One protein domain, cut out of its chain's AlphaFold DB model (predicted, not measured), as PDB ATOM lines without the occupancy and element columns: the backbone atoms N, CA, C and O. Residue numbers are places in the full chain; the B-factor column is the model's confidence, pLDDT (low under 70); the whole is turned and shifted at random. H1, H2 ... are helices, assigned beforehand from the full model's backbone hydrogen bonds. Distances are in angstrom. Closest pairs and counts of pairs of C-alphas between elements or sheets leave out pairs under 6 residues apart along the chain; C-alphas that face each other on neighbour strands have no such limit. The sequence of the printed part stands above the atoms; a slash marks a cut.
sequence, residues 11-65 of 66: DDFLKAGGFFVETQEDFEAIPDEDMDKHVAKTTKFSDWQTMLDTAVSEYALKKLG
ATOM      1  N   ASP A  11     237.157 226.947 244.087       94.56
ATOM      2  CA  ASP A  11     237.648 228.318 244.231       94.56
ATOM      3  C   ASP A  11     237.544 228.819 245.685       94.56
ATOM      4  O   ASP A  11     238.519 229.334 246.229       94.56
ATOM      5  N   ASP A  12     236.418 228.572 246.369       95.62
ATOM      6  CA  ASP A  12     236.269 228.901 247.799       95.62
ATOM      7  C   ASP A  12     237.300 228.161 248.662       95.62
ATOM      8  O   ASP A  12     237.846 228.721 249.616       95.62
ATOM      9  N   PHE A  13     237.575 226.899 248.319       96.62
ATOM     10  CA  PHE A  13     238.600 226.095 248.976       96.62
ATOM     11  C   PHE A  13     239.989 226.719 248.797       96.62
ATOM     12  O   PHE A  13     240.686 226.903 249.793       96.62
ATOM     13  N   LEU A  14     240.375 227.101 247.575       96.19
ATOM     14  CA  LEU A  14     241.672 227.732 247.306       96.19
ATOM     15  C   LEU A  14     241.816 229.073 248.036       96.19
ATOM     16  O   LEU A  14     242.793 229.289 248.756       96.19
ATOM     17  N   LYS A  15     240.792 229.931 247.956       95.56
ATOM     18  CA  LYS A  15     240.763 231.231 248.643       95.56
ATOM     19  C   LYS A  15     240.893 231.095 250.156       95.56
ATOM     20  O   LYS A  15     241.596 231.884 250.783       95.56
ATOM     21  N   ALA A  16     240.263 230.084 250.755       96.25
ATOM     22  CA  ALA A  16     240.387 229.818 252.187       96.25
ATOM     23  C   ALA A  16     241.802 229.378 252.607       96.25
ATOM     24  O   ALA A  16     242.173 229.566 253.765       96.25
ATOM     25  N   GLY A  17     242.580 228.814 251.678       95.12
ATOM     26  CA  GLY A  17     244.000 228.496 251.857       95.12
ATOM     27  C   GLY A  17     244.931 229.686 251.623       95.12
ATOM     28  O   GLY A  17     246.128 229.577 251.861       95.12
ATOM     29  N   GLY A  18     244.396 230.832 251.187       96.44
ATOM     30  CA  GLY A  18     245.194 231.981 250.759       96.44
ATOM     31  C   GLY A  18     245.818 231.804 249.372       96.44
ATOM     32  O   GLY A  18     246.710 232.569 249.013       96.44
ATOM     33  N   PHE A  19     245.357 230.819 248.595       96.50
ATOM     34  CA  PHE A  19     245.808 230.590 247.230       96.50
ATOM     35  C   PHE A  19     244.978 231.445 246.271       96.50
ATOM     36  O   PHE A  19     243.769 231.250 246.128       96.50
ATOM     37  N   PHE A  20     245.631 232.405 245.621       93.06
ATOM     38  CA  PHE A  20     245.030 233.237 244.585       93.06
ATOM     39  C   PHE A  20     245.477 232.704 243.229       93.06
ATOM     40  O   PHE A  20     246.618 232.907 242.831       93.06
ATOM     41  N   VAL A  21     244.583 231.978 242.564       95.44
ATOM     42  CA  VAL A  21     244.859 231.292 241.300       95.44
ATOM     43  C   VAL A  21     244.004 231.926 240.212       95.44
ATOM     44  O   VAL A  21     242.787 231.738 240.204       95.44
ATOM     45  N   GLU A  22     244.623 232.679 239.305       95.00
ATOM     46  CA  GLU A  22     243.952 233.235 238.120       95.00
ATOM     47  C   GLU A  22     244.352 232.486 236.840       95.00
ATOM     48  O   GLU A  22     243.585 232.441 235.874       95.00
ATOM     49  N   THR A  23     245.530 231.860 236.849       96.44
ATOM     50  CA  THR A  23     246.110 231.102 235.737       96.44
ATOM     51  C   THR A  23     246.509 229.689 236.156       96.44
ATOM     52  O   THR A  23     246.532 229.344 237.339       96.44
ATOM     53  N   GLN A  24     246.822 228.843 235.173       94.44
ATOM     54  CA  GLN A  24     247.345 227.508 235.454       94.44
ATOM     55  C   GLN A  24     248.734 227.590 236.098       94.44
ATOM     56  O   GLN A  24     249.017 226.844 237.031       94.44
ATOM     57  N   GLU A  25     249.565 228.532 235.657       96.62
ATOM     58  CA  GLU A  25     250.886 228.777 236.227       96.62
ATOM     59  C   GLU A  25     250.806 229.176 237.708       96.62
ATOM     60  O   GLU A  25     251.620 228.707 238.500       96.62
ATOM     61  N   ASP A  26     249.806 229.972 238.109       96.69
ATOM     62  CA  ASP A  26     249.594 230.311 239.525       96.69
ATOM     63  C   ASP A  26     249.292 229.068 240.365       96.69
ATOM     64  O   ASP A  26     249.747 228.958 241.500       96.69
ATOM     65  N   PHE A  27     248.520 228.130 239.808       95.50
ATOM     66  CA  PHE A  27     248.199 226.875 240.480       95.50
ATOM     67  C   PHE A  27     249.436 225.985 240.622       95.50
ATOM     68  O   PHE A  27     249.701 225.472 241.705       95.50
ATOM     69  N   GLU A  28     250.206 225.828 239.545       95.38
ATOM     70  CA  GLU A  28     251.435 225.023 239.526       95.38
ATOM     71  C   GLU A  28     252.553 225.622 240.395       95.38
ATOM     72  O   GLU A  28     253.450 224.905 240.833       95.38
ATOM     73  N   ALA A  29     252.500 226.927 240.671       96.88
ATOM     74  CA  ALA A  29     253.428 227.604 241.568       96.88
ATOM     75  C   ALA A  29     253.121 227.386 243.062       96.88
ATOM     76  O   ALA A  29     253.947 227.757 243.901       96.88
ATOM     77  N   ILE A  30     251.961 226.814 243.419       96.69
ATOM     78  CA  ILE A  30     251.625 226.520 244.817       96.69
ATOM     79  C   ILE A  30     252.538 225.394 245.322       96.69
ATOM     80  O   ILE A  30     252.543 224.314 244.734       96.69
ATOM     81  N   PRO A  31     253.276 225.588 246.430       97.50
ATOM     82  CA  PRO A  31     254.065 224.513 247.015       97.50
ATOM     83  C   PRO A  31     253.174 223.358 247.489       97.50
ATOM     84  O   PRO A  31     252.230 223.580 248.254       97.50
ATOM     85  N   ASP A  32     253.527 222.127 247.112       96.56
ATOM     86  CA  ASP A  32     252.790 220.916 247.500       96.56
ATOM     87  C   ASP A  32     252.560 220.843 249.017       96.56
ATOM     88  O   ASP A  32     251.442 220.614 249.469       96.56
ATOM     89  N   GLU A  33     253.586 221.146 249.823       97.75
ATOM     90  CA  GLU A  33     253.477 221.128 251.288       97.75
ATOM     91  C   GLU A  33     252.427 222.102 251.838       97.75
ATOM     92  O   GLU A  33     251.831 221.854 252.889       97.75
ATOM     93  N   ASP A  34     252.226 223.243 251.180       98.06
ATOM     94  CA  ASP A  34     251.252 224.236 251.622       98.06
ATOM     95  C   ASP A  34     249.838 223.817 251.228       98.06
ATOM     96  O   ASP A  34     248.913 223.946 252.039       98.06
ATOM     97  N   MET A  35     249.679 223.230 250.037       98.06
ATOM     98  CA  MET A  35     248.424 222.595 249.643       98.06
ATOM     99  C   MET A  35     248.070 221.448 250.598       98.06
ATOM    100  O   MET A  35     246.949 221.402 251.108       98.06
ATOM    101  N   ASP A  36     249.025 220.578 250.927       98.38
ATOM    102  CA  ASP A  36     248.828 219.457 251.849       98.38
ATOM    103  C   ASP A  36     248.399 219.931 253.241       98.38
ATOM    104  O   ASP A  36     247.413 219.436 253.794       98.38
ATOM    105  N   LYS A  37     249.064 220.953 253.798       98.19
ATOM    106  CA  LYS A  37     248.665 221.557 255.085       98.19
ATOM    107  C   LYS A  37     247.238 222.093 255.039       98.19
ATOM    108  O   LYS A  37     246.488 221.941 256.008       98.19
ATOM    109  N   HIS A  38     246.855 222.742 253.942       98.00
ATOM    110  CA  HIS A  38     245.509 223.284 253.780       98.00
ATOM    111  C   HIS A  38     244.453 222.178 253.691       98.00
ATOM    112  O   HIS A  38     243.423 222.241 254.375       98.00
ATOM    113  N   VAL A  39     244.733 221.126 252.920       98.00
ATOM    114  CA  VAL A  39     243.876 219.940 252.798       98.00
ATOM    115  C   VAL A  39     243.694 219.259 254.152       98.00
ATOM    116  O   VAL A  39     242.552 219.060 254.579       98.00
ATOM    117  N   ALA A  40     244.790 218.990 254.865       97.94
ATOM    118  CA  ALA A  40     244.774 218.367 256.188       97.94
ATOM    119  C   ALA A  40     243.975 219.175 257.217       97.94
ATOM    120  O   ALA A  40     243.335 218.621 258.110       97.94
ATOM    121  N   LYS A  41     243.999 220.506 257.097       97.12
ATOM    122  CA  LYS A  41     243.307 221.411 258.017       97.12
ATOM    123  C   LYS A  41     241.810 221.537 257.735       97.12
ATOM    124  O   LYS A  41     241.045 221.798 258.662       97.12
ATOM    125  N   THR A  42     241.392 221.438 256.476       96.75
ATOM    126  CA  THR A  42     240.039 221.852 256.052       96.75
ATOM    127  C   THR A  42     239.180 220.730 255.473       96.75
ATOM    128  O   THR A  42     238.001 220.941 255.168       96.75
ATOM    129  N   THR A  43     239.744 219.531 255.346       96.00
ATOM    130  CA  THR A  43     239.084 218.359 254.767       96.00
ATOM    131  C   THR A  43     239.268 217.127 255.660       96.00
ATOM    132  O   THR A  43     239.817 217.209 256.756       96.00
ATOM    133  N   LYS A  44     238.785 215.964 255.205       95.12
ATOM    134  CA  LYS A  44     239.018 214.672 255.873       95.12
ATOM    135  C   LYS A  44     240.275 213.935 255.387       95.12
ATOM    136  O   LYS A  44     240.520 212.824 255.850       95.12
ATOM    137  N   PHE A  45     241.019 214.503 254.440       97.31
ATOM    138  CA  PHE A  45     242.200 213.887 253.834       97.31
ATOM    139  C   PHE A  45     243.485 214.416 254.469       97.31
ATOM    140  O   PHE A  45     243.498 215.521 255.001       97.31
ATOM    141  N   SER A  46     244.558 213.626 254.420       96.25
ATOM    142  CA  SER A  46     245.878 213.988 254.954       96.25
ATOM    143  C   SER A  46     246.687 214.899 254.035       96.25
ATOM    144  O   SER A  46     247.548 215.625 254.519       96.25
ATOM    145  N   ASP A  47     246.424 214.837 252.733       98.00
ATOM    146  CA  ASP A  47     247.224 215.454 251.679       98.00
ATOM    147  C   ASP A  47     246.388 215.611 250.404       98.00
ATOM    148  O   ASP A  47     245.317 215.004 250.238       98.00
ATOM    149  N   TRP A  48     246.882 216.460 249.509       97.31
ATOM    150  CA  TRP A  48     246.225 216.821 248.263       97.31
ATOM    151  C   TRP A  48     246.071 215.641 247.313       97.31
ATOM    152  O   TRP A  48     244.994 215.458 246.740       97.31
ATOM    153  N   GLN A  49     247.106 214.811 247.178       97.50
ATOM    154  CA  GLN A  49     247.078 213.677 246.258       97.50
ATOM    155  C   GLN A  49     245.967 212.690 246.634       97.50
ATOM    156  O   GLN A  49     245.164 212.309 245.784       97.50
ATOM    157  N   THR A  50     245.841 212.349 247.919       97.88
ATOM    158  CA  THR A  50     244.788 211.449 248.417       97.88
ATOM    159  C   THR A  50     243.390 212.025 248.177       97.88
ATOM    160  O   THR A  50     242.458 211.297 247.807       97.88
ATOM    161  N   MET A  51     243.224 213.337 248.367       97.12
ATOM    162  CA  MET A  51     241.969 214.030 248.073       97.12
ATOM    163  C   MET A  51     241.621 213.956 246.581       97.12
ATOM    164  O   MET A  51     240.476 213.641 246.233       97.12
ATOM    165  N   LEU A  52     242.596 214.218 245.707       96.31
ATOM    166  CA  LEU A  52     242.430 214.179 244.257       96.31
ATOM    167  C   LEU A  52     242.102 212.764 243.766       96.31
ATOM    168  O   LEU A  52     241.124 212.585 243.039       96.31
ATOM    169  N   ASP A  53     242.850 211.757 244.215       97.56
ATOM    170  CA  ASP A  53     242.643 210.351 243.852       97.56
ATOM    171  C   ASP A  53     241.242 209.872 244.238       97.56
ATOM    172  O   ASP A  53     240.537 209.239 243.444       97.56
ATOM    173  N   THR A  54     240.795 210.234 245.445       96.44
ATOM    174  CA  THR A  54     239.443 209.918 245.917       96.44
ATOM    175  C   THR A  54     238.388 210.588 245.037       96.44
ATOM    176  O   THR A  54     237.427 209.939 244.622       96.44
ATOM    177  N   ALA A  55     238.564 211.871 244.709       94.81
ATOM    178  CA  ALA A  55     237.629 212.602 243.859       94.81
ATOM    179  C   ALA A  55     237.538 212.005 242.443       94.81
ATOM    180  O   ALA A  55     236.434 211.849 241.912       94.81
ATOM    181  N   VAL A  56     238.676 211.628 241.849       95.50
ATOM    182  CA  VAL A  56     238.738 210.970 240.533       95.50
ATOM    183  C   VAL A  56     238.048 209.610 240.575       95.50
ATOM    184  O   VAL A  56     237.242 209.312 239.690       95.50
ATOM    185  N   SER A  57     238.304 208.807 241.612       96.19
ATOM    186  CA  SER A  57     237.664 207.503 241.797       96.19
ATOM    187  C   SER A  57     236.141 207.627 241.904       96.19
ATOM    188  O   SER A  57     235.407 206.975 241.157       96.19
ATOM    189  N   GLU A  58     235.642 208.528 242.755       94.56
ATOM    190  CA  GLU A  58     234.202 208.759 242.912       94.56
ATOM    191  C   GLU A  58     233.550 209.275 241.624       94.56
ATOM    192  O   GLU A  58     232.452 208.847 241.258       94.56
ATOM    193  N   TYR A  59     234.225 210.175 240.907       93.88
ATOM    194  CA  TYR A  59     233.743 210.667 239.621       93.88
ATOM    195  C   TYR A  59     233.666 209.550 238.576       93.88
ATOM    196  O   TYR A  59     232.661 209.445 237.867       93.88
ATOM    197  N   ALA A  60     234.691 208.698 238.498       96.25
ATOM    198  CA  ALA A  60     234.723 207.560 237.587       96.25
ATOM    199  C   ALA A  60     233.591 206.567 237.890       96.25
ATOM    200  O   ALA A  60     232.858 206.186 236.976       96.25
ATOM    201  N   LEU A  61     233.380 206.216 239.163       95.69
ATOM    202  CA  LEU A  61     232.277 205.346 239.591       95.69
ATOM    203  C   LEU A  61     230.914 205.927 239.199       95.69
ATOM    204  O   LEU A  61     230.112 205.245 238.556       95.69
ATOM    205  N   LYS A  62     230.697 207.221 239.466       94.06
ATOM    206  CA  LYS A  62     229.464 207.922 239.079       94.06
ATOM    207  C   LYS A  62     229.250 207.926 237.563       94.06
ATOM    208  O   LYS A  62     228.119 207.819 237.097       94.06
ATOM    209  N   LYS A  63     230.320 208.063 236.771       94.75
ATOM    210  CA  LYS A  63     230.246 208.011 235.300       94.75
ATOM    211  C   LYS A  63     229.927 206.620 234.763       94.75
ATOM    212  O   LYS A  63     229.318 206.528 233.702       94.75
ATOM    213  N   LEU A  64     230.294 205.573 235.494       95.06
ATOM    214  CA  LEU A  64     229.964 204.184 235.174       95.06
ATOM    215  C   LEU A  64     228.570 203.759 235.675       95.06
ATOM    216  O   LEU A  64     228.128 202.661 235.353       95.06
ATOM    217  N   GLY A  65     227.860 204.630 236.401       91.31
ATOM    218  CA  GLY A  65     226.490 204.388 236.864       91.31
ATOM    219  C   GLY A  65     226.386 203.633 238.193       91.31
ATOM    220  O   GLY A  65     225.339 203.038 238.449       91.31
TER     221      GLY A  65
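AT A GLANCE: This is residues 11 to 65 of the 66 residues of an uncharacterized protein of Geobacillus kaustophilus GBlys (UniProt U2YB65). Picture a small body of three short helices, H1, H2 and H3, and their links, with one longer helix, H4, that begins beside H3 and sticks out as an arm with residues 55 to 65. H3 and the first residues of H4 make the one place where helices touch; after H3 the chain folds back through residues 43 to 47, and H4 sets off at a steep tilt to H3. The printed part has 55 residues with four named helices, in the order H1, H2, H3, H4, and no named strand; its class is all helix. The whole is only just loose, close to compact, with a radius of gyration of the C-alphas of 12.6 A and spans of 36 by 24 by 18 A.

IN THESE COORDINATES: Find C-alpha 11 at (237.648, 228.318, 244.231), where H1, residues 11 to 16, begins. With 7 residues between it and H1, H2 takes up residues 24 to 28. Next look at C-alpha 32, at (252.790, 220.916, 247.500): from there H3, residues 32 to 42, runs 15.4 A to C-alpha 42. H4, residues 48 to 64, is the longest helix, 24.4 A from first to last C-alpha; it ends at C-alpha 64, at (229.964, 204.184, 235.174).

HOW THE PARTS SIT: Start at H1, which touches no helix but is near H3, with 8 pairs of C-alphas within 10 A and no pair within 8 A. H1 and H2 are apart, and H1 and H4 are apart. H2 touches no helix; it is apart from H3, which follows it after a tight link of 3 residues, and from H4. Now look at Asp 36 and Trp 48, whose C-alphas are the closest of H3 and H4 at 5.2 A. These two helices touch, H4 with residues 48 to 51 alone. Their lines stand at a steep tilt of 69.7 degrees, only just short of about perpendicular, and they run the same way. In H1, H2, H3 and H4, every O i to N i+4 pair of the backbone is within hydrogen-bond range.

THE WHOLE: The C-alphas of Gly 18 and Gly 65 are the two farthest apart, at 36.1 A. Residues 55 to 65, of which 55 to 64 belong to H4, stand free; without them, the body of 44 residues spans 26 by 18 by 17 A. The links H2 to H3 and H3 to H4 are tight, the link H1 to H2 is short, and no link is long. The printed part has no cut. The mean pLDDT of the printed part is 96.2, and no printed residue is under 70.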